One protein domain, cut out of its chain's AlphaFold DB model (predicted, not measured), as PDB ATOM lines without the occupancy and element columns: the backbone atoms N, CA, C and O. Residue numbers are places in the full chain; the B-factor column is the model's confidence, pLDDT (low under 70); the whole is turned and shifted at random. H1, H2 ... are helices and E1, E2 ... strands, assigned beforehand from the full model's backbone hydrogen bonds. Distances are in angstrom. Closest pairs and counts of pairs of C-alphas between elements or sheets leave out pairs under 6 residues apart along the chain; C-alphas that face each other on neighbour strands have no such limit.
ATOM      1  N   THR A  33      15.781 -14.189  62.718       95.62
ATOM      2  CA  THR A  33      14.680 -13.764  63.585       95.62
ATOM      3  C   THR A  33      13.359 -14.216  62.976       95.62
ATOM      4  O   THR A  33      13.087 -13.951  61.804       95.62
ATOM      5  N   PHE A  34      12.532 -14.878  63.783       96.88
ATOM      6  CA  PHE A  34      11.198 -15.333  63.405       96.88
ATOM      7  C   PHE A  34      10.146 -14.279  63.756       96.88
ATOM      8  O   PHE A  34      10.039 -13.874  64.912       96.88
ATOM      9  N   THR A  35       9.330 -13.880  62.783       97.50
ATOM     10  CA  THR A  35       8.198 -12.966  62.992       97.50
ATOM     11  C   THR A  35       6.905 -13.634  62.543       97.50
ATOM     12  O   THR A  35       6.770 -13.988  61.375       97.50
ATOM     13  N   ASN A  36       5.938 -13.791  63.447       97.19
ATOM     14  CA  ASN A  36       4.587 -14.222  63.082       97.19
ATOM     15  C   ASN A  36       3.857 -13.057  62.395       97.19
ATOM     16  O   ASN A  36       3.690 -11.999  63.000       97.19
ATOM     17  N   LEU A  37       3.420 -13.251  61.150       96.19
ATOM     18  CA  LEU A  37       2.705 -12.239  60.365       96.19
ATOM     19  C   LEU A  37       1.177 -12.331  60.520       96.19
ATOM     20  O   LEU A  37       0.448 -11.553  59.906       96.19
ATOM     21  N   GLY A  38       0.691 -13.270  61.334       95.75
ATOM     22  CA  GLY A  38      -0.726 -13.523  61.563       95.75
ATOM     23  C   GLY A  38      -1.322 -14.547  60.590       95.75
ATOM     24  O   GLY A  38      -0.583 -15.225  59.869       95.75
ATOM     25  N   PRO A  39      -2.661 -14.686  60.583       96.31
ATOM     26  CA  PRO A  39      -3.364 -15.682  59.782       96.31
ATOM     27  C   PRO A  39      -2.987 -15.643  58.300       96.31
ATOM     28  O   PRO A  39      -2.718 -14.579  57.736       96.31
ATOM     29  N   TYR A  40      -2.993 -16.813  57.660       92.81
ATOM     30  CA  TYR A  40      -2.707 -16.928  56.234       92.81
ATOM     31  C   TYR A  40      -3.653 -16.038  55.417       92.81
ATOM     32  O   TYR A  40      -4.871 -16.195  55.456       92.81
ATOM     33  N   SER A  41      -3.082 -15.100  54.663       88.31
ATOM     34  CA  SER A  41      -3.840 -14.100  53.898       88.31
ATOM     35  C   SER A  41      -4.080 -14.490  52.437       88.31
ATOM     36  O   SER A  41      -4.592 -13.679  51.672       88.31
ATOM     37  N   GLY A  42      -3.670 -15.690  52.007       88.31
ATOM     38  CA  GLY A  42      -3.671 -16.068  50.587       88.31
ATOM     39  C   GLY A  42      -2.500 -15.492  49.783       88.31
ATOM     40  O   GLY A  42      -2.298 -15.884  48.637       88.31
ATOM     41  N   LYS A  43      -1.723 -14.577  50.375       87.12
ATOM     42  CA  LYS A  43      -0.535 -13.977  49.765       87.12
ATOM     43  C   LYS A  43       0.647 -14.935  49.846       87.12
ATOM     44  O   LYS A  43       0.978 -15.406  50.935       87.12
ATOM     45  N   GLY A  44       1.280 -15.180  48.701       86.44
ATOM     46  CA  GLY A  44       2.410 -16.099  48.580       86.44
ATOM     47  C   GLY A  44       3.748 -15.437  48.262       86.44
ATOM     48  O   GLY A  44       4.699 -16.172  48.032       86.44
ATOM     49  N   GLY A  45       3.825 -14.101  48.192       90.12
ATOM     50  CA  GLY A  45       5.041 -13.386  47.799       90.12
ATOM     51  C   GLY A  45       5.532 -12.353  48.808       90.12
ATOM     52  O   GLY A  45       4.769 -11.862  49.648       90.12
ATOM     53  N   LEU A  46       6.804 -11.988  48.671       90.38
ATOM     54  CA  LEU A  46       7.507 -10.995  49.474       90.38
ATOM     55  C   LEU A  46       8.172  -9.949  48.564       90.38
ATOM     56  O   LEU A  46       8.851 -10.298  47.602       90.38
ATOM     57  N   ASP A  47       7.999  -8.658  48.861       89.31
ATOM     58  CA  ASP A  47       8.776  -7.604  48.194       89.31
ATOM     59  C   ASP A  47      10.153  -7.387  48.862       89.31
ATOM     60  O   ASP A  47      10.440  -7.901  49.947       89.31
ATOM     61  N   ASN A  48      11.019  -6.570  48.253       88.00
ATOM     62  CA  ASN A  48      12.334  -6.227  48.822       88.00
ATOM     63  C   ASN A  48      12.262  -5.298  50.052       88.00
ATOM     64  O   ASN A  48      13.277  -5.030  50.700       88.00
ATOM     65  N   GLY A  49      11.080  -4.785  50.396       86.62
ATOM     66  CA  GLY A  49      10.799  -4.107  51.661       86.62
ATOM     67  C   GLY A  49      10.458  -5.071  52.802       86.62
ATOM     68  O   GLY A  49      10.494  -4.652  53.956       86.62
ATOM     69  N   GLY A  50      10.177  -6.342  52.498       88.19
ATOM     70  CA  GLY A  50       9.677  -7.332  53.450       88.19
ATOM     71  C   GLY A  50       8.151  -7.316  53.605       88.19
ATOM     72  O   GLY A  50       7.631  -7.908  54.550       88.19
ATOM     73  N   ASN A  51       7.419  -6.646  52.709       91.38
ATOM     74  CA  ASN A  51       5.959  -6.611  52.730       91.38
ATOM     75  C   ASN A  51       5.359  -7.794  51.963       91.38
ATOM     76  O   ASN A  51       5.868  -8.214  50.922       91.38
ATOM     77  N   LEU A  52       4.214  -8.284  52.449       93.00
ATOM     78  CA  LEU A  52       3.449  -9.337  51.783       93.00
ATOM     79  C   LEU A  52       2.744  -8.818  50.527       93.00
ATOM     80  O   LEU A  52       1.854  -7.956  50.598       93.00
ATOM     81  N   ILE A  53       3.037  -9.459  49.403       91.44
ATOM     82  CA  ILE A  53       2.430  -9.201  48.096       91.44
ATOM     83  C   ILE A  53       1.706 -10.452  47.586       91.44
ATOM     84  O   ILE A  53       1.958 -11.570  48.030       91.44
ATOM     85  N   GLU A  54       0.752 -10.273  46.670       88.62
ATOM     86  CA  GLU A  54      -0.078 -11.387  46.183       88.62
ATOM     87  C   GLU A  54       0.734 -12.460  45.456       88.62
ATOM     88  O   GLU A  54       0.450 -13.651  45.587       88.62
ATOM     89  N   ARG A  55       1.750 -12.043  44.696       83.38
ATOM     90  CA  ARG A  55       2.595 -12.923  43.888       83.38
ATOM     91  C   ARG A  55       4.065 -12.622  44.159       83.38
ATOM     92  O   ARG A  55       4.395 -11.441  44.225       83.38
ATOM     93  N   PRO A  56       4.930 -13.646  44.264       78.19
ATOM     94  CA  PRO A  56       6.376 -13.461  44.340       78.19
ATOM     95  C   PRO A  56       6.903 -12.555  43.233       78.19
ATOM     96  O   PRO A  56       6.450 -12.656  42.084       78.19
ATOM     97  N   ILE A  57       7.887 -11.718  43.559       73.44
ATOM     98  CA  ILE A  57       8.674 -11.027  42.537       73.44
ATOM     99  C   ILE A  57       9.554 -12.091  41.886       73.44
ATOM    100  O   ILE A  57      10.495 -12.574  42.499       73.44
ATOM    101  N   ARG A  58       9.232 -12.482  40.650       69.19
ATOM    102  CA  ARG A  58      10.127 -13.325  39.851       69.19
ATOM    103  C   ARG A  58      11.103 -12.436  39.103       69.19
ATOM    104  O   ARG A  58      10.670 -11.511  38.413       69.19
ATOM    105  N   THR A  59      12.385 -12.762  39.163       63.88
ATOM    106  CA  THR A  59      13.421 -12.076  38.382       63.88
ATOM    107  C   THR A  59      13.253 -12.366  36.891       63.88
ATOM    108  O   THR A  59      13.596 -11.534  36.053       63.88
ATOM    109  N   ILE A  60      12.665 -13.520  36.541       61.91
ATOM    110  CA  ILE A  60      12.381 -13.897  35.152       61.91
ATOM    111  C   ILE A  60      10.866 -14.082  34.954       61.91
ATOM    112  O   ILE A  60      10.331 -15.160  35.226       61.91
ATOM    113  N   PRO A  61      10.149 -13.059  34.446       49.47
ATOM    114  CA  PRO A  61       8.691 -13.096  34.299       49.47
ATOM    115  C   PRO A  61       8.168 -14.185  33.349       49.47
ATOM    116  O   PRO A  61       6.991 -14.517  33.415       49.47
ATOM    117  N   ASN A  62       9.021 -14.739  32.478       51.50
ATOM    118  CA  ASN A  62       8.699 -15.770  31.484       51.50
ATOM    119  C   ASN A  62       9.934 -16.642  31.200       51.50
ATOM    120  O   ASN A  62      10.398 -16.717  30.061       51.50
ATOM    121  N   GLY A  63      10.535 -17.222  32.245       49.84
ATOM    122  CA  GLY A  63      11.701 -18.091  32.067       49.84
ATOM    123  C   GLY A  63      11.407 -19.178  31.030       49.84
ATOM    124  O   GLY A  63      10.279 -19.679  30.996       49.84
ATOM    125  N   PRO A  64      12.362 -19.522  30.147       44.75
ATOM    126  CA  PRO A  64      12.135 -20.572  29.172       44.75
ATOM    127  C   PRO A  64      11.794 -21.855  29.929       44.75
ATOM    128  O   PRO A  64      12.642 -22.445  30.597       44.75
ATOM    129  N   THR A  65      10.541 -22.303  29.840       43.50
ATOM    130  CA  THR A  65      10.214 -23.676  30.207       43.50
ATOM    131  C   THR A  65      10.885 -24.539  29.153       43.50
ATOM    132  O   THR A  65      10.417 -24.585  28.011       43.50
ATOM    133  N   TYR A  66      12.003 -25.178  29.496       44.03
ATOM    134  CA  TYR A  66      12.666 -26.139  28.619       44.03
ATOM    135  C   TYR A  66      11.819 -27.413  28.595       44.03
ATOM    136  O   TYR A  66      12.098 -28.421  29.237       44.03
ATOM    137  N   TYR A  83      21.367 -42.151  31.375       44.38
ATOM    138  CA  TYR A  83      20.450 -43.269  31.606       44.38
ATOM    139  C   TYR A  83      19.115 -42.858  30.976       44.38
ATOM    140  O   TYR A  83      18.589 -41.813  31.343       44.38
ATOM    141  N   GLY A  84      18.623 -43.610  29.983       43.44
ATOM    142  CA  GLY A  84      17.543 -43.245  29.046       43.44
ATOM    143  C   GLY A  84      16.190 -42.861  29.660       43.44
ATOM    144  O   GLY A  84      15.209 -43.591  29.531       43.44
ATOM    145  N   HIS A  85      16.119 -41.695  30.294       50.12
ATOM    146  CA  HIS A  85      14.973 -41.226  31.057       50.12
ATOM    147  C   HIS A  85      14.698 -39.749  30.771       50.12
ATOM    148  O   HIS A  85      15.626 -38.954  30.622       50.12
ATOM    149  N   SER A  86      13.412 -39.397  30.689       49.56
ATOM    150  CA  SER A  86      12.946 -38.031  30.452       49.56
ATOM    151  C   SER A  86      13.495 -37.102  31.529       49.56
ATOM    152  O   SER A  86      13.154 -37.243  32.701       49.56
ATOM    153  N   THR A  87      14.348 -36.166  31.124       56.59
ATOM    154  CA  THR A  87      14.824 -35.096  31.993       56.59
ATOM    155  C   THR A  87      13.976 -33.862  31.726       56.59
ATOM    156  O   THR A  87      14.011 -33.289  30.643       56.59
ATOM    157  N   TRP A  88      13.143 -33.484  32.692       55.81
ATOM    158  CA  TRP A  88      12.496 -32.169  32.681       55.81
ATOM    159  C   TRP A  88      13.462 -31.198  33.336       55.81
ATOM    160  O   TRP A  88      13.948 -31.534  34.409       55.81
ATOM    161  N   ALA A  89      13.702 -30.021  32.759       61.94
ATOM    162  CA  ALA A  89      14.412 -28.927  33.418       61.94
ATOM    163  C   ALA A  89      13.537 -27.664  33.440       61.94
ATOM    164  O   ALA A  89      13.016 -27.246  32.407       61.94
ATOM    165  N   GLU A  90      13.370 -27.054  34.613       63.16
ATOM    166  CA  GLU A  90      12.669 -25.776  34.765       63.16
ATOM    167  C   GLU A  90      13.628 -24.709  35.280       63.16
ATOM    168  O   GLU A  90      14.348 -24.936  36.254       63.16
ATOM    169  N   VAL A  91      13.624 -23.544  34.626       64.50
ATOM    170  CA  VAL A  91      14.211 -22.329  35.191       64.50
ATOM    171  C   VAL A  91      13.213 -21.783  36.202       64.50
ATOM    172  O   VAL A  91      12.179 -21.231  35.826       64.50
ATOM    173  N   ALA A  92      13.499 -21.983  37.481       59.72
ATOM    174  CA  ALA A  92      12.579 -21.618  38.552       59.72
ATOM    175  C   ALA A  92      12.624 -20.113  38.867       59.72
ATOM    176  O   ALA A  92      11.577 -19.511  39.125       59.72
ATOM    177  N   ASP A  93      13.824 -19.523  38.820       64.75
ATOM    178  CA  ASP A  93      14.078 -18.083  38.923       64.75
ATOM    179  C   ASP A  93      15.525 -17.757  38.497       64.75
ATOM    180  O   ASP A  93      16.295 -18.659  38.137       64.75
ATOM    181  N   GLY A  94      15.899 -16.479  38.547       65.50
ATOM    182  CA  GLY A  94      17.272 -16.048  38.294       65.50
ATOM    183  C   GLY A  94      17.726 -14.865  39.137       65.50
ATOM    184  O   GLY A  94      16.985 -14.323  39.951       65.50
ATOM    185  N   THR A  95      18.971 -14.468  38.925       71.19
ATOM    186  CA  THR A  95      19.634 -13.353  39.612       71.19
ATOM    187  C   THR A  95      19.947 -12.219  38.621       71.19
ATOM    188  O   THR A  95      20.036 -12.458  37.412       71.19
ATOM    189  N   PRO A  96      20.169 -10.975  39.087       73.12
ATOM    190  CA  PRO A  96      20.574  -9.859  38.223       73.12
ATOM    191  C   PRO A  96      21.888 -10.090  37.459       73.12
ATOM    192  O   PRO A  96      22.078  -9.506  36.395       73.12
ATOM    193  N   ASP A  97      22.784 -10.944  37.970       72.44
ATOM    194  CA  ASP A  97      24.027 -11.334  37.279       72.44
ATOM    195  C   ASP A  97      23.817 -12.406  36.187       72.44
ATOM    196  O   ASP A  97      24.772 -12.847  35.542       72.44
ATOM    197  N   GLY A  98      22.562 -12.801  35.956       73.62
ATOM    198  CA  GLY A  98      22.161 -13.772  34.948       73.62
ATOM    199  C   GLY A  98      22.218 -15.221  35.419       73.62
ATOM    200  O   GLY A  98      21.933 -16.110  34.617       73.62
ATOM    201  N   SER A  99      22.570 -15.493  36.681       77.50
ATOM    202  CA  SER A  99      22.533 -16.858  37.204       77.50
ATOM    203  C   SER A  99      21.115 -17.425  37.166       77.50
ATOM    204  O   SER A  99      20.139 -16.752  37.489       77.50
ATOM    205  N   LEU A 100      21.005 -18.684  36.752       82.50
ATOM    206  CA  LEU A 100      19.752 -19.405  36.578       82.50
ATOM    207  C   LEU A 100      19.703 -20.571  37.556       82.50
ATOM    208  O   LEU A 100      20.619 -21.400  37.585       82.50
ATOM    209  N   MET A 101      18.618 -20.675  38.322       84.75
ATOM    210  CA  MET A 101      18.327 -21.899  39.058       84.75
ATOM    211  C   MET A 101      17.575 -22.865  38.151       84.75
ATOM    212  O   MET A 101      16.454 -22.592  37.723       84.75
ATOM    213  N   ILE A 102      18.201 -24.006  37.886       83.12
ATOM    214  CA  ILE A 102      17.670 -25.076  37.058       83.12
ATOM    215  C   ILE A 102      17.348 -26.253  37.965       83.12
ATOM    216  O   ILE A 102      18.230 -26.811  38.621       83.12
ATOM    217  N   THR A 103      16.091 -26.670  37.961       80.56
ATOM    218  CA  THR A 103      15.678 -27.887  38.652       80.56
ATOM    219  C   THR A 103      15.334 -28.947  37.629       80.56
ATOM    220  O   THR A 103      14.449 -28.753  36.796       80.56
ATOM    221  N   SER A 104      16.060 -30.062  37.680       81.06
ATOM    222  CA  SER A 104      15.865 -31.192  36.786       81.06
ATOM    223  C   SER A 104      15.227 -32.379  37.495       81.06
ATOM    224  O   SER A 104      15.689 -32.747  38.573       81.06
ATOM    225  N   LEU A 105      14.237 -33.018  36.877       76.94
ATOM    226  CA  LEU A 105      13.704 -34.310  37.311       76.94
ATOM    227  C   LEU A 105      14.374 -35.425  36.510       76.94
ATOM    228  O   LEU A 105      14.372 -35.371  35.286       76.94
ATOM    229  N   GLY A 106      14.915 -36.441  37.174       73.38
ATOM    230  CA  GLY A 106      15.459 -37.627  36.514       73.38
ATOM    231  C   GLY A 106      15.159 -38.902  37.290       73.38
ATOM    232  O   GLY A 106      14.778 -38.852  38.457       73.38
ATOM    233  N   ASN A 107      15.352 -40.059  36.659       65.38
ATOM    234  CA  ASN A 107      15.246 -41.337  37.357       65.38
ATOM    235  C   ASN A 107      16.527 -41.605  38.156       65.38
ATOM    236  O   ASN A 107      17.589 -41.877  37.597       65.38
ATOM    237  N   GLY A 108      16.418 -41.537  39.477       63.53
ATOM    238  CA  GLY A 108      17.336 -42.176  40.403       63.53
ATOM    239  C   GLY A 108      17.211 -43.696  40.341       63.53
ATOM    240  O   GLY A 108      16.129 -44.250  40.128       63.53
ATOM    241  N   SER A 109      18.334 -44.384  40.517       56.34
ATOM    242  CA  SER A 109      18.356 -45.842  40.591       56.34
ATOM    243  C   SER A 109      17.961 -46.318  41.998       56.34
ATOM    244  O   SER A 109      18.464 -45.745  42.966       56.34
ATOM    245  N   PRO A 110      17.119 -47.361  42.147       55.38
ATOM    246  CA  PRO A 110      16.366 -48.065  41.107       55.38
ATOM    247  C   PRO A 110      14.933 -47.504  40.967       55.38
ATOM    248  O   PRO A 110      14.084 -47.736  41.825       55.38
ATOM    249  N   GLY A 111      14.652 -46.794  39.865       61.97
ATOM    250  CA  GLY A 111      13.290 -46.473  39.405       61.97
ATOM    251  C   GLY A 111      12.546 -45.348  40.133       61.97
ATOM    252  O   GLY A 111      11.316 -45.352  40.137       61.97
ATOM    253  N   ARG A 112      13.243 -44.396  40.760       70.12
ATOM    254  CA  ARG A 112      12.607 -43.321  41.544       70.12
ATOM    255  C   ARG A 112      12.821 -41.963  40.891       70.12
ATOM    256  O   ARG A 112      13.928 -41.658  40.475       70.12
ATOM    257  N   TYR A 113      11.794 -41.126  40.838       71.44
ATOM    258  CA  TYR A 113      11.954 -39.746  40.385       71.44
ATOM    259  C   TYR A 113      12.716 -38.939  41.440       71.44
ATOM    260  O   TYR A 113      12.307 -38.886  42.597       71.44
ATOM    261  N   MET A 114      13.832 -38.331  41.045       77.31
ATOM    262  CA  MET A 114      14.630 -37.447  41.888       77.31
ATOM    263  C   MET A 114      14.754 -36.084  41.229       77.31
ATOM    264  O   MET A 114      15.151 -35.977  40.065       77.31
ATOM    265  N   TYR A 115      14.470 -35.046  42.004       81.94
ATOM    266  CA  TYR A 115      14.827 -33.687  41.660       81.94
ATOM    267  C   TYR A 115      16.299 -33.443  41.983       81.94
ATOM    268  O   TYR A 115      16.826 -33.890  43.004       81.94
ATOM    269  N   LYS A 116      16.960 -32.724  41.084       84.31
ATOM    270  CA  LYS A 116      18.291 -32.163  41.278       84.31
ATOM    271  C   LYS A 116      18.212 -30.686  40.977       84.31
ATOM    272  O   LYS A 116      17.653 -30.301  39.955       84.31
ATOM    273  N   THR A 117      18.792 -29.874  41.845       84.25
ATOM    274  CA  THR A 117      18.839 -28.428  41.656       84.25
ATOM    275  C   THR A 117      20.265 -27.996  41.411       84.25
ATOM    276  O   THR A 117      21.186 -28.378  42.137       84.25
ATOM    277  N   VAL A 118      20.427 -27.222  40.350       84.88
ATOM    278  CA  VAL A 118      21.695 -26.710  39.872       84.88
ATOM    279  C   VAL A 118      21.571 -25.206  39.702       84.88
ATOM    280  O   VAL A 118      20.606 -24.728  39.115       84.88
ATOM    281  N   VAL A 119      22.567 -24.461  40.169       83.44
ATOM    282  CA  VAL A 119      22.716 -23.051  39.793       83.44
ATOM    283  C   VAL A 119      23.754 -22.939  38.694       83.44
ATOM    284  O   VAL A 119      24.873 -23.439  38.837       83.44
ATOM    285  N   HIS A 120      23.362 -22.295  37.601       80.56
ATOM    286  CA  HIS A 120      24.216 -21.983  36.471       80.56
ATOM    287  C   HIS A 120      24.519 -20.480  36.447       80.56
ATOM    288  O   HIS A 120      23.586 -19.692  36.466       80.56
ATOM    289  N   THR A 121      25.792 -20.089  36.355       78.50
ATOM    290  CA  THR A 121      26.222 -18.685  36.234       78.50
ATOM    291  C   THR A 121      26.782 -18.422  34.819       78.50
ATOM    292  O   THR A 121      27.765 -19.070  34.451       78.50
ATOM    293  N   PRO A 122      26.224 -17.489  34.015       63.78
ATOM    294  CA  PRO A 122      26.534 -17.331  32.582       63.78
ATOM    295  C   PRO A 122      27.970 -16.934  32.220       63.78
ATOM    296  O   PRO A 122      28.346 -17.038  31.057       63.78
ATOM    297  N   ASN A 123      28.777 -16.482  33.182       64.31
ATOM    298  CA  ASN A 123      30.098 -15.889  32.927       64.31
ATOM    299  C   ASN A 123      31.256 -16.601  33.635       64.31
ATOM    300  O   ASN A 123      32.378 -16.096  33.671       64.31
ATOM    301  N   SER A 124      31.014 -17.771  34.218       60.25
ATOM    302  CA  SER A 124      32.101 -18.586  34.751       60.25
ATOM    303  C   SER A 124      32.982 -19.094  33.609       60.25
ATOM    304  O   SER A 124      32.445 -19.626  32.633       60.25
ATOM    305  N   LEU A 125      34.312 -18.983  33.730       50.31
ATOM    306  CA  LEU A 125      35.229 -19.617  32.777       50.31
ATOM    307  C   LEU A 125      34.830 -21.092  32.606       50.31
ATOM    308  O   LEU A 125      34.621 -21.774  33.614       50.31
ATOM    309  N   PRO A 126      34.702 -21.592  31.367       51.53
ATOM    310  CA  PRO A 126      34.323 -22.975  31.150       51.53
ATOM    311  C   PRO A 126      35.344 -23.892  31.834       51.53
ATOM    312  O   PRO A 126      36.528 -23.898  31.499       51.53
ATOM    313  N   ASN A 127      34.880 -24.686  32.802       47.88
ATOM    314  CA  ASN A 127      35.558 -25.924  33.190       47.88
ATOM    315  C   ASN A 127      35.685 -26.794  31.913       47.88
ATOM    316  O   ASN A 127      34.878 -26.610  31.002       47.88
ATOM    317  N   PRO A 128      36.633 -27.737  31.776       41.47
ATOM    318  CA  PRO A 128      36.634 -28.731  30.694       41.47
ATOM    319  C   PRO A 128      35.273 -29.397  30.358       41.47
ATOM    320  O   PRO A 128      35.138 -29.976  29.286       41.47
ATOM    321  N   THR A 129      34.250 -29.287  31.217       48.47
ATOM    322  CA  THR A 129      32.849 -29.696  30.974       48.47
ATOM    323  C   THR A 129      31.883 -28.581  30.506       48.47
ATOM    324  O   THR A 129      30.693 -28.834  30.328       48.47
ATOM    325  N   GLY A 130      32.360 -27.354  30.280       38.72
ATOM    326  CA  GLY A 130      31.647 -26.243  29.631       38.72
ATOM    327  C   GLY A 130      30.806 -25.333  30.534       38.72
ATOM    328  O   GLY A 130      30.472 -24.231  30.114       38.72
ATOM    329  N   TRP A 131      30.507 -25.734  31.774       49.00
ATOM    330  CA  TRP A 131      29.632 -24.980  32.684       49.00
ATOM    331  C   TRP A 131      30.115 -25.109  34.137       49.00
ATOM    332  O   TRP A 131      30.363 -26.231  34.583       49.00
ATOM    333  N   THR A 132      30.216 -24.016  34.916       59.69
ATOM    334  CA  THR A 132      30.298 -24.163  36.382       59.69
ATOM    335  C   THR A 132      28.889 -24.288  36.928       59.69
ATOM    336  O   THR A 132      28.157 -23.309  37.075       59.69
ATOM    337  N   THR A 133      28.486 -25.524  37.168       68.81
ATOM    338  CA  THR A 133      27.227 -25.850  37.814       68.81
ATOM    339  C   THR A 133      27.492 -26.139  39.281       68.81
ATOM    340  O   THR A 133      28.314 -26.986  39.627       68.81
ATOM    341  N   ARG A 134      26.788 -25.434  40.167       80.12
ATOM    342  CA  ARG A 134      26.752 -25.787  41.587       80.12
ATOM    343  C   ARG A 134      25.566 -26.710  41.802       80.12
ATOM    344  O   ARG A 134      24.427 -26.253  41.740       80.12
ATOM    345  N   MET A 135      25.832 -27.996  42.008       83.19
ATOM    346  CA  MET A 135      24.803 -28.961  42.386       83.19
ATOM    347  C   MET A 135      24.593 -28.898  43.897       83.19
ATOM    348  O   MET A 135      25.556 -28.995  44.654       83.19
ATOM    349  N   LEU A 136      23.341 -28.735  44.321       83.31
ATOM    350  CA  LEU A 136      22.994 -28.881  45.730       83.31
ATOM    351  C   LEU A 136      23.064 -30.359  46.115       83.31
ATOM    352  O   LEU A 136      22.571 -31.222  45.383       83.31
ATOM    353  N   THR A 137      23.683 -30.638  47.254       83.88
ATOM    354  CA  THR A 137      23.910 -31.991  47.761       83.88
ATOM    355  C   THR A 137      23.545 -32.069  49.231       83.88
ATOM    356  O   THR A 137      23.680 -31.092  49.966       83.88
ATOM    357  N   ASP A 138      23.167 -33.258  49.675       82.06
ATOM    358  CA  ASP A 138      23.176 -33.611  51.085       82.06
ATOM    359  C   ASP A 138      23.757 -35.015  51.286       82.06
ATOM    360  O   ASP A 138      24.083 -35.712  50.323       82.06
ATOM    361  N   ASP A 139      23.921 -35.414  52.545       78.81
ATOM    362  CA  ASP A 139      24.520 -36.705  52.912       78.81
ATOM    363  C   ASP A 139      23.595 -37.905  52.642       78.81
ATOM    364  O   ASP A 139      23.946 -39.056  52.915       78.81
ATOM    365  N   TYR A 140      22.387 -37.661  52.135       73.25
ATOM    366  CA  TYR A 140      21.361 -38.669  51.947       73.25
ATOM    367  C   TYR A 140      21.003 -38.783  50.458       73.25
ATOM    368  O   TYR A 140      21.295 -37.931  49.631       73.25
ATOM    369  N   TRP A 141      20.354 -39.874  50.063       65.75
ATOM    370  CA  TRP A 141      19.797 -39.977  48.710       65.75
ATOM    371  C   TRP A 141      18.497 -39.177  48.645       65.75
ATOM    372  O   TRP A 141      17.419 -39.757  48.567       65.75
ATOM    373  N   ASN A 142      18.579 -37.853  48.766       75.88
ATOM    374  CA  ASN A 142      17.405 -36.997  48.763       75.88
ATOM    375  C   ASN A 142      17.160 -36.379  47.386       75.88
ATOM    376  O   ASN A 142      18.065 -36.087  46.607       75.88
ATOM    377  N   SER A 143      15.882 -36.200  47.090       86.25
ATOM    378  CA  SER A 143      15.384 -35.460  45.946       86.25
ATOM    379  C   SER A 143      15.311 -33.988  46.352       86.25
ATOM    380  O   SER A 143      14.581 -33.649  47.283       86.25
ATOM    381  N   ILE A 144      16.101 -33.130  45.700       88.56
ATOM    382  CA  ILE A 144      16.274 -31.715  46.059       88.56
ATOM    383  C   ILE A 144      15.685 -30.841  44.953       88.56
ATOM    384  O   ILE A 144      16.237 -30.731  43.851       88.56
ATOM    385  N   GLN A 145      14.578 -30.176  45.270       90.19
ATOM    386  CA  GLN A 145      13.825 -29.319  44.363       90.19
ATOM    387  C   GLN A 145      13.866 -27.862  44.841       90.19
ATOM    388  O   GLN A 145      13.106 -27.466  45.718       90.19
ATOM    389  N   GLY A 146      14.742 -27.044  44.263       90.06
ATOM    390  CA  GLY A 146      14.740 -25.595  44.442       90.06
ATOM    391  C   GLY A 146      13.478 -24.986  43.840       90.06
ATOM    392  O   GLY A 146      13.066 -25.350  42.742       90.06
ATOM    393  N   THR A 147      12.850 -24.065  44.563       89.88
ATOM    394  CA  THR A 147      11.586 -23.434  44.154       89.88
ATOM    395  C   THR A 147      11.715 -21.927  43.952       89.88
ATOM    396  O   THR A 147      10.979 -21.364  43.133       89.88
ATOM    397  N   LYS A 148      12.637 -21.270  44.668       91.00
ATOM    398  CA  LYS A 148      12.996 -19.850  44.505       91.00
ATOM    399  C   LYS A 148      14.499 -19.632  44.699       91.00
ATOM    400  O   LYS A 148      15.124 -20.354  45.476       91.00
ATOM    401  N   ILE A 149      15.045 -18.625  44.018       90.88
ATOM    402  CA  ILE A 149      16.401 -18.101  44.213       90.88
ATOM    403  C   ILE A 149      16.325 -16.569  44.244       90.88
ATOM    404  O   ILE A 149      15.579 -15.995  43.455       90.88
ATOM    405  N   ASN A 150      17.050 -15.914  45.150       90.12
ATOM    406  CA  ASN A 150      17.107 -14.447  45.203       90.12
ATOM    407  C   ASN A 150      18.320 -13.879  44.454       90.12
ATOM    408  O   ASN A 150      19.195 -14.637  44.038       90.12
ATOM    409  N   ALA A 151      18.430 -12.550  44.340       87.38
ATOM    410  CA  ALA A 151      19.539 -11.896  43.640       87.38
ATOM    411  C   ALA A 151      20.950 -12.270  44.133       87.38
ATOM    412  O   ALA A 151      21.895 -12.192  43.351       87.38
ATOM    413  N   ALA A 152      21.103 -12.677  45.397       88.06
ATOM    414  CA  ALA A 152      22.384 -13.108  45.955       88.06
ATOM    415  C   ALA A 152      22.743 -14.562  45.593       88.06
ATOM    416  O   ALA A 152      23.868 -14.993  45.833       88.06
ATOM    417  N   GLY A 153      21.811 -15.330  45.024       89.00
ATOM    418  CA  GLY A 153      21.996 -16.747  44.717       89.00
ATOM    419  C   GLY A 153      21.675 -17.687  45.886       89.00
ATOM    420  O   GLY A 153      22.109 -18.847  45.879       89.00
ATOM    421  N   GLU A 154      20.950 -17.190  46.892       92.38
ATOM    422  CA  GLU A 154      20.390 -17.980  47.990       92.38
ATOM    423  C   GLU A 154      19.120 -18.678  47.512       92.38
ATOM    424  O   GLU A 154      18.310 -18.088  46.799       92.38
ATOM    425  N   ILE A 155      18.946 -19.940  47.894       93.50
ATOM    426  CA  ILE A 155      17.907 -20.815  47.354       93.50
ATOM    427  C   ILE A 155      17.038 -21.320  48.489       93.50
ATOM    428  O   ILE A 155      17.550 -21.717  49.534       93.50
ATOM    429  N   ILE A 156      15.735 -21.401  48.246       95.06
ATOM    430  CA  ILE A 156      14.821 -22.203  49.059       95.06
ATOM    431  C   ILE A 156      14.177 -23.285  48.203       95.06
ATOM    432  O   ILE A 156      14.072 -23.161  46.978       95.06
ATOM    433  N   GLY A 157      13.730 -24.356  48.846       93.44
ATOM    434  CA  GLY A 157      13.083 -25.438  48.128       93.44
ATOM    435  C   GLY A 157      12.515 -26.529  49.010       93.44
ATOM    436  O   GLY A 157      12.400 -26.393  50.231       93.44
ATOM    437  N   GLN A 158      12.158 -27.621  48.353       92.12
ATOM    438  CA  GLN A 158      11.648 -28.841  48.948       92.12
ATOM    439  C   GLN A 158      12.701 -29.938  48.866       92.12
ATOM    440  O   GLN A 158      13.440 -30.062  47.888       92.12
ATOM    441  N   ILE A 159      12.752 -30.750  49.908       90.75
ATOM    442  CA  ILE A 159      13.600 -31.928  49.972       90.75
ATOM    443  C   ILE A 159      12.739 -33.129  50.320       90.75
ATOM    444  O   ILE A 159      11.927 -33.049  51.231       90.75
ATOM    445  N   SER A 160      12.917 -34.255  49.646       86.81
ATOM    446  CA  SER A 160      12.241 -35.497  50.020       86.81
ATOM    447  C   SER A 160      13.218 -36.658  50.072       86.81
ATOM    448  O   SER A 160      14.140 -36.760  49.259       86.81
ATOM    449  N   ARG A 161      13.032 -37.543  51.057       83.62
ATOM    450  CA  ARG A 161      13.821 -38.772  51.147       83.62
ATOM    451  C   ARG A 161      13.345 -39.771  50.108       83.62
ATOM    452  O   ARG A 161      12.164 -40.093  50.024       83.62
ATOM    453  N   VAL A 162      14.284 -40.315  49.344       75.38
ATOM    454  CA  VAL A 162      14.000 -41.254  48.251       75.38
ATOM    455  C   VAL A 162      13.933 -42.695  48.783       75.38
ATOM    456  O   VAL A 162      14.238 -43.633  48.059       75.38
ATOM    457  N   ASN A 163      13.578 -42.923  50.055       65.19
ATOM    458  CA  ASN A 163      13.792 -44.219  50.707       65.19
ATOM    459  C   ASN A 163      12.568 -45.136  50.814       65.19
ATOM    460  O   ASN A 163      12.787 -46.337  50.941       65.19
ATOM    461  N   ASP A 164      11.325 -44.695  50.597       53.53
ATOM    462  CA  ASP A 164      10.183 -45.614  50.740       53.53
ATOM    463  C   ASP A 164       9.194 -45.576  49.565       53.53
ATOM    464  O   ASP A 164       8.912 -44.527  48.998       53.53
ATOM    465  N   TYR A 165       8.729 -46.751  49.135       56.25
ATOM    466  CA  TYR A 165       7.693 -46.900  48.098       56.25
ATOM    467  C   TYR A 165       6.336 -46.358  48.578       56.25
ATOM    468  O   TYR A 165       5.408 -46.168  47.784       56.25
ATOM    469  N   SER A 166       6.212 -46.117  49.885       58.09
ATOM    470  CA  SER A 166       5.083 -45.420  50.464       58.09
ATOM    471  C   SER A 166       5.141 -43.953  50.020       58.09
ATOM    472  O   SER A 166       6.073 -43.218  50.317       58.09
ATOM    473  N   ARG A 167       4.124 -43.497  49.282       54.19
ATOM    474  CA  ARG A 167       3.949 -42.097  48.839       54.19
ATOM    475  C   ARG A 167       3.799 -41.089  49.995       54.19
ATOM    476  O   ARG A 167       3.262 -40.004  49.799       54.19
ATOM    477  N   ARG A 168       4.180 -41.453  51.220       52.56
ATOM    478  CA  ARG A 168       4.260 -40.519  52.332       52.56
ATOM    479  C   ARG A 168       5.618 -39.860  52.249       52.56
ATOM    480  O   ARG A 168       6.615 -40.342  52.765       52.56
ATOM    481  N   GLU A 169       5.604 -38.775  51.496       56.66
ATOM    482  CA  GLU A 169       6.656 -37.786  51.417       56.66
ATOM    483  C   GLU A 169       7.005 -37.339  52.844       56.66
ATOM    484  O   GLU A 169       6.348 -36.463  53.406       56.66
ATOM    485  N   ASP A 170       8.064 -37.908  53.426       68.06
ATOM    486  CA  ASP A 170       8.850 -37.252  54.477       68.06
ATOM    487  C   ASP A 170       9.564 -36.048  53.832       68.06
ATOM    488  O   ASP A 170      10.789 -36.004  53.666       68.06
ATOM    489  N   GLY A 171       8.745 -35.117  53.348       77.75
ATOM    490  CA  GLY A 171       9.124 -33.896  52.681       77.75
ATOM    491  C   GLY A 171       9.500 -32.858  53.723       77.75
ATOM    492  O   GLY A 171       8.768 -32.610  54.680       77.75
ATOM    493  N   GLY A 172      10.663 -32.257  53.547       91.12
ATOM    494  CA  GLY A 172      11.098 -31.082  54.273       91.12
ATOM    495  C   GLY A 172      11.212 -29.887  53.342       91.12
ATOM    496  O   GLY A 172      11.090 -29.987  52.121       91.12
ATOM    497  N   TYR A 173      11.527 -28.755  53.949       94.69
ATOM    498  CA  TYR A 173      11.932 -27.554  53.239       94.69
ATOM    499  C   TYR A 173      13.380 -27.258  53.583       94.69
ATOM    500  O   TYR A 173      13.834 -27.575  54.688       94.69
ATOM    501  N   PHE A 174      14.097 -26.669  52.638       95.19
ATOM    502  CA  PHE A 174      15.501 -26.337  52.811       95.19
ATOM    503  C   PHE A 174      15.802 -24.902  52.390       95.19
ATOM    504  O   PHE A 174      15.049 -24.283  51.636       95.19
ATOM    505  N   TYR A 175      16.942 -24.428  52.873       95.19
ATOM    506  CA  TYR A 175      17.625 -23.214  52.462       95.19
ATOM    507  C   TYR A 175      19.064 -23.559  52.072       95.19
ATOM    508  O   TYR A 175      19.706 -24.360  52.745       95.19
ATOM    509  N   ALA A 176      19.588 -22.956  51.014       93.62
ATOM    510  CA  ALA A 176      21.001 -23.022  50.666       93.62
ATOM    511  C   ALA A 176      21.533 -21.599  50.519       93.62
ATOM    512  O   ALA A 176      20.961 -20.796  49.776       93.62
ATOM    513  N   ALA A 177      22.627 -21.283  51.210       92.25
ATOM    514  CA  ALA A 177      23.240 -19.970  51.083       92.25
ATOM    515  C   ALA A 177      23.864 -19.780  49.689       92.25
ATOM    516  O   ALA A 177      24.118 -20.733  48.943       92.25
ATOM    517  N   ALA A 178      24.137 -18.528  49.332       88.81
ATOM    518  CA  ALA A 178      24.871 -18.191  48.121       88.81
ATOM    519  C   ALA A 178      26.240 -18.899  48.083       88.81
ATOM    520  O   ALA A 178      26.975 -18.907  49.065       88.81
ATOM    521  N   GLY A 179      26.582 -19.518  46.953       86.31
ATOM    522  CA  GLY A 179      27.833 -20.269  46.768       86.31
ATOM    523  C   GLY A 179      27.950 -21.647  47.457       86.31
ATOM    524  O   GLY A 179      28.742 -22.463  46.997       86.31
ATOM    525  N   GLU A 180      27.150 -21.972  48.479       88.75
ATOM    526  CA  GLU A 180      27.194 -23.269  49.185       88.75
ATOM    527  C   GLU A 180      26.551 -24.439  48.417       88.75
ATOM    528  O   GLU A 180      25.496 -24.298  47.800       88.75
ATOM    529  N   THR A 181      27.160 -25.625  48.459       87.69
ATOM    530  CA  THR A 181      26.546 -26.868  47.943       87.69
ATOM    531  C   THR A 181      25.664 -27.556  48.979       87.69
ATOM    532  O   THR A 181      24.768 -28.314  48.615       87.69
ATOM    533  N   THR A 182      25.925 -27.301  50.260       89.56
ATOM    534  CA  THR A 182      25.182 -27.873  51.381       89.56
ATOM    535  C   THR A 182      23.859 -27.145  51.564       89.56
ATOM    536  O   THR A 182      23.775 -25.922  51.441       89.56
ATOM    537  N   ILE A 183      22.823 -27.914  51.871       91.94
ATOM    538  CA  ILE A 183      21.504 -27.399  52.220       91.94
ATOM    539  C   ILE A 183      21.290 -27.486  53.731       91.94
ATOM    540  O   ILE A 183      21.734 -28.428  54.383       91.94
ATOM    541  N   HIS A 184      20.546 -26.527  54.260       92.56
ATOM    542  CA  HIS A 184      20.159 -26.432  55.661       92.56
ATOM    543  C   HIS A 184      18.661 -26.670  55.765       92.56
ATOM    544  O   HIS A 184      17.877 -26.116  54.982       92.56
ATOM    545  N   ARG A 185      18.226 -27.513  56.699       93.25
ATOM    546  CA  ARG A 185      16.792 -27.799  56.859       93.25
ATOM    547  C   ARG A 185      16.096 -26.583  57.455       93.25
ATOM    548  O   ARG A 185      16.634 -25.926  58.335       93.25
ATOM    549  N   LEU A 186      14.844 -26.333  57.073       94.75
ATOM    550  CA  LEU A 186      14.058 -25.230  57.640       94.75
ATOM    551  C   LEU A 186      14.021 -25.258  59.178       94.75
ATOM    552  O   LEU A 186      14.098 -24.214  59.814       94.75
ATOM    553  N   ALA A 187      13.956 -26.448  59.779       92.19
ATOM    554  CA  ALA A 187      13.973 -26.608  61.232       92.19
ATOM    555  C   ALA A 187      15.253 -26.061  61.899       92.19
ATOM    556  O   ALA A 187      15.189 -25.649  63.050       92.19
ATOM    557  N   GLU A 188      16.384 -26.031  61.188       92.81
ATOM    558  CA  GLU A 188      17.659 -25.482  61.678       92.81
ATOM    559  C   GLU A 188      17.668 -23.946  61.653       92.81
ATOM    560  O   GLU A 188      18.401 -23.323  62.414       92.81
ATOM    561  N   LEU A 189      16.833 -23.327  60.808       93.62
ATOM    562  CA  LEU A 189      16.692 -21.869  60.727       93.62
ATOM    563  C   LEU A 189      15.753 -21.307  61.802       93.62
ATOM    564  O   LEU A 189      15.762 -20.103  62.067       93.62
ATOM    565  N   LEU A 190      14.887 -22.149  62.367       93.81
ATOM    566  CA  LEU A 190      13.870 -21.724  63.317       93.81
ATOM    567  C   LEU A 190      14.436 -21.646  64.739       93.81
ATOM    568  O   LEU A 190      15.064 -22.600  65.201       93.81
ATOM    569  N   PRO A 191      14.145 -20.564  65.484       92.31
ATOM    570  CA  PRO A 191      14.384 -20.536  66.918       92.31
ATOM    571  C   PRO A 191      13.763 -21.760  67.619       92.31
ATOM    572  O   PRO A 191      12.622 -22.136  67.318       92.31
ATOM    573  N   PRO A 192      14.473 -22.386  68.572       92.88
ATOM    574  CA  PRO A 192      13.931 -23.516  69.313       92.88
ATOM    575  C   PRO A 192      12.707 -23.096  70.140       92.88
ATOM    576  O   PRO A 192      12.609 -21.964  70.607       92.88
ATOM    577  N   GLY A 193      11.769 -24.025  70.348       94.38
ATOM    578  CA  GLY A 193      10.602 -23.810  71.216       94.38
ATOM    579  C   GLY A 193       9.414 -23.082  70.577       94.38
ATOM    580  O   GLY A 193       8.404 -22.887  71.246       94.38
ATOM    581  N   LEU A 194       9.478 -22.732  69.285       95.12
ATOM    582  CA  LEU A 194       8.357 -22.091  68.589       95.12
ATOM    583  C   LEU A 194       7.104 -22.979  68.494       95.12
ATOM    584  O   LEU A 194       6.006 -22.445  68.407       95.12
ATOM    585  N   ASN A 195       7.239 -24.311  68.515       95.75
ATOM    586  CA  ASN A 195       6.136 -25.284  68.406       95.75
ATOM    587  C   ASN A 195       5.255 -25.151  67.144       95.75
ATOM    588  O   ASN A 195       4.144 -25.683  67.110       95.75
ATOM    589  N   TRP A 196       5.749 -24.488  66.095       96.25
ATOM    590  CA  TRP A 196       5.068 -24.441  64.803       96.25
ATOM    591  C   TRP A 196       5.115 -25.802  64.104       96.25
ATOM    592  O   TRP A 196       6.087 -26.550  64.218       96.25
ATOM    593  N   LYS A 197       4.054 -26.120  63.363       95.94
ATOM    594  CA  LYS A 197       3.892 -27.392  62.640       95.94
ATOM    595  C   LYS A 197       3.532 -27.141  61.182       95.94
ATOM    596  O   LYS A 197       3.103 -26.046  60.838       95.94
ATOM    597  N   ASN A 198       3.649 -28.172  60.343       94.19
ATOM    598  CA  ASN A 198       3.256 -28.126  58.925       94.19
ATOM    599  C   ASN A 198       3.872 -26.932  58.182       94.19
ATOM    600  O   ASN A 198       3.189 -26.205  57.467       94.19
ATOM    601  N   LEU A 199       5.157 -26.705  58.436       95.50
ATOM    602  CA  LEU A 199       5.898 -25.583  57.888       95.50
ATOM    603  C   LEU A 199       6.078 -25.747  56.380       95.50
ATOM    604  O   LEU A 199       6.345 -26.855  55.921       95.50
ATOM    605  N   SER A 200       6.013 -24.645  55.644       94.44
ATOM    606  CA  SER A 200       6.401 -24.551  54.242       94.44
ATOM    607  C   SER A 200       7.057 -23.211  53.934       94.44
ATOM    608  O   SER A 200       6.843 -22.220  54.635       94.44
ATOM    609  N   LEU A 201       7.883 -23.195  52.889       95.31
ATOM    610  CA  LEU A 201       8.497 -21.980  52.359       95.31
ATOM    611  C   LEU A 201       7.756 -21.538  51.103       95.31
ATOM    612  O   LEU A 201       7.476 -22.354  50.225       95.31
ATOM    613  N   LEU A 202       7.439 -20.250  51.044       93.88
ATOM    614  CA  LEU A 202       6.659 -19.642  49.971       93.88
ATOM    615  C   LEU A 202       7.538 -18.777  49.070       93.88
ATOM    616  O   LEU A 202       7.444 -18.888  47.847       93.88
ATOM    617  N   ASP A 203       8.398 -17.947  49.669       94.44
ATOM    618  CA  ASP A 203       9.194 -16.973  48.924       94.44
ATOM    619  C   ASP A 203      10.505 -16.591  49.623       94.44
ATOM    620  O   ASP A 203      10.647 -16.767  50.836       94.44
ATOM    621  N   ILE A 204      11.447 -16.038  48.859       94.88
ATOM    622  CA  ILE A 204      12.671 -15.404  49.359       94.88
ATOM    623  C   ILE A 204      12.926 -14.113  48.572       94.88
ATOM    624  O   ILE A 204      12.912 -14.129  47.347       94.88
ATOM    625  N   ASN A 205      13.165 -12.996  49.265       93.12
ATOM    626  CA  ASN A 205      13.476 -11.718  48.613       93.12
ATOM    627  C   ASN A 205      14.992 -11.467  48.494       93.12
ATOM    628  O   ASN A 205      15.812 -12.217  49.033       93.12
ATOM    629  N   ASP A 206      15.383 -10.364  47.847       90.94
ATOM    630  CA  ASP A 206      16.797 -10.027  47.592       90.94
ATOM    631  C   ASP A 206      17.597  -9.668  48.849       90.94
ATOM    632  O   ASP A 206      18.824  -9.596  48.811       90.94
ATOM    633  N   LYS A 207      16.924  -9.458  49.984       91.56
ATOM    634  CA  LYS A 207      17.569  -9.268  51.291       91.56
ATOM    635  C   LYS A 207      17.791 -10.586  52.038       91.56
ATOM    636  O   LYS A 207      18.239 -10.559  53.184       91.56
ATOM    637  N   GLY A 208      17.434 -11.719  51.436       93.44
ATOM    638  CA  GLY A 208      17.496 -13.037  52.066       93.44
ATOM    639  C   GLY A 208      16.405 -13.262  53.113       93.44
ATOM    640  O   GLY A 208      16.513 -14.176  53.925       93.44
ATOM    641  N   GLN A 209      15.361 -12.427  53.140       95.81
ATOM    642  CA  GLN A 209      14.208 -12.681  53.998       95.81
ATOM    643  C   GLN A 209      13.360 -13.782  53.375       95.81
ATOM    644  O   GLN A 209      13.076 -13.743  52.179       95.81
ATOM    645  N   ILE A 210      12.943 -14.740  54.195       96.50
ATOM    646  CA  ILE A 210      12.211 -15.922  53.747       96.50
ATOM    647  C   ILE A 210      10.787 -15.846  54.288       96.50
ATOM    648  O   ILE A 210      10.574 -15.799  55.502       96.50
ATOM    649  N   LEU A 211       9.814 -15.854  53.384       97.19
ATOM    650  CA  LEU A 211       8.403 -15.995  53.706       97.19
ATOM    651  C   LEU A 211       8.051 -17.479  53.770       97.19
ATOM    652  O   LEU A 211       8.310 -18.237  52.832       97.19
ATOM    653  N   GLY A 212       7.400 -17.884  54.852       96.56
ATOM    654  CA  GLY A 212       6.829 -19.213  54.988       96.56
ATOM    655  C   GLY A 212       5.429 -19.183  55.579       96.56
ATOM    656  O   GLY A 212       4.915 -18.138  55.983       96.56
ATOM    657  N   MET A 213       4.814 -20.357  55.642       96.81
ATOM    658  CA  MET A 213       3.554 -20.564  56.347       96.81
ATOM    659  C   MET A 213       3.601 -21.843  57.173       96.81
ATOM    660  O   MET A 213       4.419 -22.731  56.943       96.81
ATOM    661  N   GLY A 214       2.721 -21.938  58.158       96.44
ATOM    662  CA  GLY A 214       2.560 -23.131  58.975       96.44
ATOM    663  C   GLY A 214       1.441 -22.953  59.986       96.44
ATOM    664  O   GLY A 214       0.727 -21.954  59.971       96.44
ATOM    665  N   ASN A 215       1.291 -23.920  60.877       97.69
ATOM    666  CA  ASN A 215       0.348 -23.847  61.985       97.69
ATOM    667  C   ASN A 215       1.089 -23.349  63.222       97.69
ATOM    668  O   ASN A 215       2.069 -23.970  63.643       97.69
ATOM    669  N   ASN A 216       0.620 -22.241  63.792       97.06
ATOM    670  CA  ASN A 216       1.151 -21.692  65.036       97.06
ATOM    671  C   ASN A 216       0.800 -22.605  66.247       97.06
ATOM    672  O   ASN A 216       0.079 -23.595  66.076       97.06
ATOM    673  N   PRO A 217       1.282 -22.307  67.473       97.38
ATOM    674  CA  PRO A 217       0.979 -23.110  68.664       97.38
ATOM    675  C   PRO A 217      -0.514 -23.268  68.974       97.38
ATOM    676  O   PRO A 217      -0.911 -24.287  69.534       97.38
ATOM    677  N   ASP A 218      -1.336 -22.307  68.553       97.38
ATOM    678  CA  ASP A 218      -2.795 -22.326  68.716       97.38
ATOM    679  C   ASP A 218      -3.505 -23.154  67.625       97.38
ATOM    680  O   ASP A 218      -4.729 -23.254  67.603       97.38
ATOM    681  N   GLY A 219      -2.751 -23.746  66.691       97.38
ATOM    682  CA  GLY A 219      -3.273 -24.533  65.573       97.38
ATOM    683  C   GLY A 219      -3.783 -23.702  64.391       97.38
ATOM    684  O   GLY A 219      -4.311 -24.273  63.436       97.38
ATOM    685  N   VAL A 220      -3.612 -22.379  64.415       97.88
ATOM    686  CA  VAL A 220      -4.058 -21.467  63.353       97.88
ATOM    687  C   VAL A 220      -3.012 -21.399  62.245       97.88
ATOM    688  O   VAL A 220      -1.842 -21.084  62.489       97.88
ATOM    689  N   SER A 221      -3.445 -21.638  61.006       97.50
ATOM    690  CA  SER A 221      -2.593 -21.465  59.828       97.50
ATOM    691  C   SER A 221      -2.223 -19.991  59.655       97.50
ATOM    692  O   SER A 221      -3.091 -19.128  59.510       97.50
ATOM    693  N   SER A 222      -0.928 -19.704  59.717       97.44
ATOM    694  CA  SER A 222      -0.362 -18.361  59.782       97.44
ATOM    695  C   SER A 222       0.846 -18.237  58.857       97.44
ATOM    696  O   SER A 222       1.558 -19.213  58.610       97.44
ATOM    697  N   ASN A 223       1.093 -17.022  58.371       97.19
ATOM    698  CA  ASN A 223       2.338 -16.675  57.694       97.19
ATOM    699  C   ASN A 223       3.418 -16.333  58.723       97.19
ATOM    700  O   ASN A 223       3.134 -15.780  59.788       97.19
ATOM    701  N   PHE A 224       4.672 -16.600  58.378       97.44
ATOM    702  CA  PHE A 224       5.824 -16.147  59.144       97.44
ATOM    703  C   PHE A 224       6.917 -15.597  58.236       97.44
ATOM    704  O   PHE A 224       7.046 -15.990  57.078       97.44
ATOM    705  N   LEU A 225       7.728 -14.702  58.791       97.44
ATOM    706  CA  LEU A 225       8.899 -14.138  58.140       97.44
ATOM    707  C   LEU A 225      10.154 -14.538  58.906       97.44
ATOM    708  O   LEU A 225      10.252 -14.287  60.109       97.44
ATOM    709  N   LEU A 226      11.125 -15.110  58.202       97.31
ATOM    710  CA  LEU A 226      12.488 -15.264  58.692       97.31
ATOM    711  C   LEU A 226      13.315 -14.104  58.157       97.31
ATOM    712  O   LEU A 226      13.459 -13.941  56.948       97.31
ATOM    713  N   THR A 227      13.866 -13.296  59.056       96.19
ATOM    714  CA  THR A 227      14.773 -12.201  58.691       96.19
ATOM    715  C   THR A 227      16.192 -12.559  59.118       96.19
ATOM    716  O   THR A 227      16.381 -12.852  60.301       96.19
ATOM    717  N   PRO A 228      17.185 -12.555  58.207       93.25
ATOM    718  CA  PRO A 228      18.572 -12.783  58.580       93.25
ATOM    719  C   PRO A 228      19.006 -11.773  59.641       93.25
ATOM    720  O   PRO A 228      18.841 -10.564  59.471       93.25
ATOM    721  N   ASN A 229      19.588 -12.256  60.730       90.25
ATOM    722  CA  ASN A 229      20.242 -11.387  61.690       90.25
ATOM    723  C   ASN A 229      21.503 -10.854  61.021       90.25
ATOM    724  O   ASN A 229      22.369 -11.631  60.611       90.25
ATOM    725  N   SER A 230      21.622  -9.533  60.911       79.94
ATOM    726  CA  SER A 230      22.873  -8.909  60.501       79.94
ATOM    727  C   SER A 230      23.925  -9.238  61.557       79.94
ATOM    728  O   SER A 230      23.943  -8.631  62.630       79.94
ATOM    729  N   VAL A 231      24.770 -10.232  61.290       71.19
ATOM    730  CA  VAL A 231      25.961 -10.466  62.104       71.19
ATOM    731  C   VAL A 231      26.880  -9.280  61.828       71.19
ATOM    732  O   VAL A 231      27.234  -9.075  60.666       71.19
ATOM    733  N   PRO A 232      27.249  -8.470  62.837       64.75
ATOM    734  CA  PRO A 232      28.233  -7.420  62.632       64.75
ATOM    735  C   PRO A 232      29.492  -8.069  62.074       64.75
ATOM    736  O   PRO A 232      30.047  -8.961  62.718       64.75
ATOM    737  N   GLU A 233      29.915  -7.672  60.875       67.75
ATOM    738  CA  GLU A 233      31.101  -8.258  60.263       67.75
ATOM    739  C   GLU A 233      32.278  -8.101  61.236       67.75
ATOM    740  O   GLU A 233      32.619  -6.971  61.607       67.75
ATOM    741  N   PRO A 234      32.929  -9.199  61.665       66.38
ATOM    742  CA  PRO A 234      34.077  -9.114  62.568       66.38
ATOM    743  C   PRO A 234      35.179  -8.203  62.007       66.38
ATOM    744  O   PRO A 234      35.898  -7.540  62.755       66.38
ATOM    745  N   GLY A 235      35.264  -8.120  60.673       75.06
ATOM    746  CA  GLY A 235      36.179  -7.245  59.950       75.06
ATOM    747  C   GLY A 235      35.930  -5.756  60.187       75.06
ATOM    748  O   GLY A 235      36.897  -5.016  60.340       75.06
ATOM    749  N   ALA A 236      34.677  -5.302  60.298       78.12
ATOM    750  CA  ALA A 236      34.387  -3.888  60.538       78.12
ATOM    751  C   ALA A 236      34.981  -3.434  61.879       78.12
ATOM    752  O   ALA A 236      35.679  -2.422  61.951       78.12
ATOM    753  N   TRP A 237      34.806  -4.241  62.927       81.94
ATOM    754  CA  TRP A 237      35.414  -3.986  64.233       81.94
ATOM    755  C   TRP A 237      36.934  -4.075  64.199       81.94
ATOM    756  O   TRP A 237      37.596  -3.243  64.816       81.94
ATOM    757  N   ALA A 238      37.498  -5.032  63.459       84.19
ATOM    758  CA  ALA A 238      38.943  -5.137  63.292       84.19
ATOM    759  C   ALA A 238      39.527  -3.893  62.603       84.19
ATOM    760  O   ALA A 238      40.550  -3.373  63.047       84.19
ATOM    761  N   VAL A 239      38.857  -3.363  61.574       84.94
ATOM    762  CA  VAL A 239      39.254  -2.125  60.889       84.94
ATOM    763  C   VAL A 239      39.152  -0.926  61.830       84.94
ATOM    764  O   VAL A 239      40.099  -0.144  61.912       84.94
ATOM    765  N   PHE A 240      38.066  -0.797  62.600       85.69
ATOM    766  CA  PHE A 240      37.945   0.273  63.597       85.69
ATOM    767  C   PHE A 240      38.999   0.160  64.705       85.69
ATOM    768  O   PHE A 240      39.583   1.172  65.097       85.69
ATOM    769  N   ALA A 241      39.301  -1.050  65.177       87.56
ATOM    770  CA  ALA A 241      40.337  -1.293  66.176       87.56
ATOM    771  C   ALA A 241      41.735  -0.953  65.638       87.56
ATOM    772  O   ALA A 241      42.516  -0.288  66.323       87.56
ATOM    773  N   LEU A 242      42.037  -1.336  64.394       89.94
ATOM    774  CA  LEU A 242      43.280  -0.975  63.708       89.94
ATOM    775  C   LEU A 242      43.398   0.541  63.515       89.94
ATOM    776  O   LEU A 242      44.447   1.116  63.815       89.94
ATOM    777  N   ALA A 243      42.326   1.207  63.083       91.06
ATOM    778  CA  ALA A 243      42.293   2.657  62.923       91.06
ATOM    779  C   ALA A 243      42.493   3.386  64.264       91.06
ATOM    780  O   ALA A 243      43.283   4.331  64.347       91.06
ATOM    781  N   ALA A 244      41.848   2.916  65.337       91.94
ATOM    782  CA  ALA A 244      42.017   3.460  66.683       91.94
ATOM    783  C   ALA A 244      43.454   3.272  67.205       91.94
ATOM    784  O   ALA A 244      44.050   4.213  67.738       91.94
ATOM    785  N   ALA A 245      44.046   2.092  66.997       92.19
ATOM    786  CA  ALA A 245      45.427   1.808  67.376       92.19
ATOM    787  C   ALA A 245      46.428   2.696  66.614       92.19
ATOM    788  O   ALA A 245      47.345   3.258  67.221       92.19
ATOM    789  N   ALA A 246      46.223   2.890  65.306       91.62
ATOM    790  CA  ALA A 246      47.035   3.789  64.490       91.62
ATOM    791  C   ALA A 246      46.929   5.247  64.975       91.62
ATOM    792  O   ALA A 246      47.953   5.913  65.164       91.62
ATOM    793  N   GLY A 247      45.712   5.721  65.264       90.56
ATOM    794  CA  GLY A 247      45.470   7.058  65.811       90.56
ATOM    795  C   GLY A 247      46.153   7.285  67.166       90.56
ATOM    796  O   GLY A 247      46.796   8.318  67.380       90.56
ATOM    797  N   TRP A 248      46.103   6.300  68.070       89.69
ATOM    798  CA  TRP A 248      46.830   6.368  69.343       89.69
ATOM    799  C   TRP A 248      48.351   6.367  69.169       89.69
ATOM    800  O   TRP A 248      49.042   7.121  69.865       89.69
ATOM    801  N   GLY A 249      48.878   5.585  68.225       86.69
ATOM    802  CA  GLY A 249      50.303   5.575  67.893       86.69
ATOM    803  C   GLY A 249      50.804   6.938  67.405       86.69
ATOM    804  O   GLY A 249      51.845   7.420  67.859       86.69
ATOM    805  N   MET A 250      50.034   7.608  66.544       87.62
ATOM    806  CA  MET A 250      50.368   8.949  66.049       87.62
ATOM    807  C   MET A 250      50.298  10.008  67.159       87.62
ATOM    808  O   MET A 250      51.197  10.844  67.269       87.62
ATOM    809  N   LYS A 251      49.297   9.932  68.051       88.06
ATOM    810  CA  LYS A 251      49.167  10.864  69.186       88.06
ATOM    811  C   LYS A 251      50.341  10.775  70.168       88.06
ATOM    812  O   LYS A 251      50.758  11.804  70.698       88.06
ATOM    813  N   ARG A 252      50.899   9.577  70.406       83.00
ATOM    814  CA  ARG A 252      52.099   9.416  71.253       83.00
ATOM    815  C   ARG A 252      53.327  10.097  70.646       83.00
ATOM    816  O   ARG A 252      54.000  10.840  71.349       83.00
TER     817      ARG A 252
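What this domain is: This is residues 33 to 66 and 83 to 252 of the 262 residues of an uncharacterized protein of Planctomyces sp. SH-PL62 (UniProt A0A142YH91). Three small, strongly twisted sheets are stacked face to face in turn, with E6 E7 E8 in the middle between E2 E3 E4 E5 and E1 E11 E10 E9; from this body an arm sticks out, residues 230 to 252, nearly all of it the long helix H2, and a loop, residues 125 to 130, sticks out as well. The strands of E2 E3 E4 E5 and E6 E7 E8 run nearly in line, at 11 degrees, while those of E1 E11 E10 E9 cross the strands of E6 E7 E8 at 49 degrees. The printed part has 204 residues with eleven named strands and two named helices, in the order E1 E2 E3 E4 E5 E6 E7 E8 H1 E9 E10 E11 H2; each sheet is antiparallel, the class is mixed, helices and strands, and under half of the residues, 101, are in named elements. The whole is only just loose, close to compact, with a radius of gyration of the C-alphas of 20.3 A and spans of 75 by 55 by 34 A.

Where its parts are: Find C-alpha 33 at (14.680, -13.764, 63.585), where E1 begins and runs to residue 39. After residues 40 to 66, with no named element, and the cut, look for E2 at residues 88 to 94, E3 at 100 to 108, 23.2 A long, E4 at 112 to 120, 24.8 A long, and E5 at 133 to 135. Next come E6, residues 142 to 149, E7, residues 155 to 161, and E8, residues 171 to 176, which begins at C-alpha 171 (9.124, -33.896, 52.681). The short helix H1 is residues 186 to 189. Then read E9 at 197 to 204, E10 at 210 to 215 and E11 at 221 to 228, 22.9 A long. H2, residues 234 to 252, is 27.3 A long and ends at C-alpha 252 (52.099, 9.416, 71.253).

How they stand to each other: Begin at E1, an edge strand antiparallel to E11 at 156 degrees, with N 35 and O 225 at 2.9 A. E9 E10 E11 is a meander, each strand the antiparallel neighbour of the one before; N 212 and O 224 are 2.9 A apart, and N 213 and O 200 are 2.9 A apart. E2 E3 E4 E5 is another meander: look at N 90 and O 103, 3.0 A, N 104 and O 116, 2.8 A, and N 119 and O 134, 3.0 A. The third, E6 E7 E8, has N 145 and O 158 at 2.9 A and N 157 and O 174 at 3.1 A. Across the stack, the closest C-alphas of E4 and E6 are those of Met 114 and Ser 143, 4.6 A apart. On the other side, the closest of E7 and E9 are those of Gly 157 and Leu 201, 7.1 A. H1 is on the sheet E6 E7 E8, at the sheet's level with a height of 2.8 A, and it only grazes the sheet E1 E11 E10 E9. In H2 every O i to N i+4 pair is within hydrogen-bond range; H1 is too short for one. H2 is apart from E1 and E9, for instance.

The domain as a whole: The two C-alphas farthest apart are those of Gly 84 and Arg 252, 75.8 A. Without the stretches that stand free, the body spans 49 by 40 by 26 A. Residues 67 to 82 are not printed, and C-alphas 66 and 83 are 19.1 A apart across the cut, in the link E1 to E2. Of the links printed whole, E4 to E5 is long, with 12 residues. The mean pLDDT of the printed part is 80.9; 50 residues are under 70, among them 58 to 66, 83 to 94, 122 to 133 and 163 to 170.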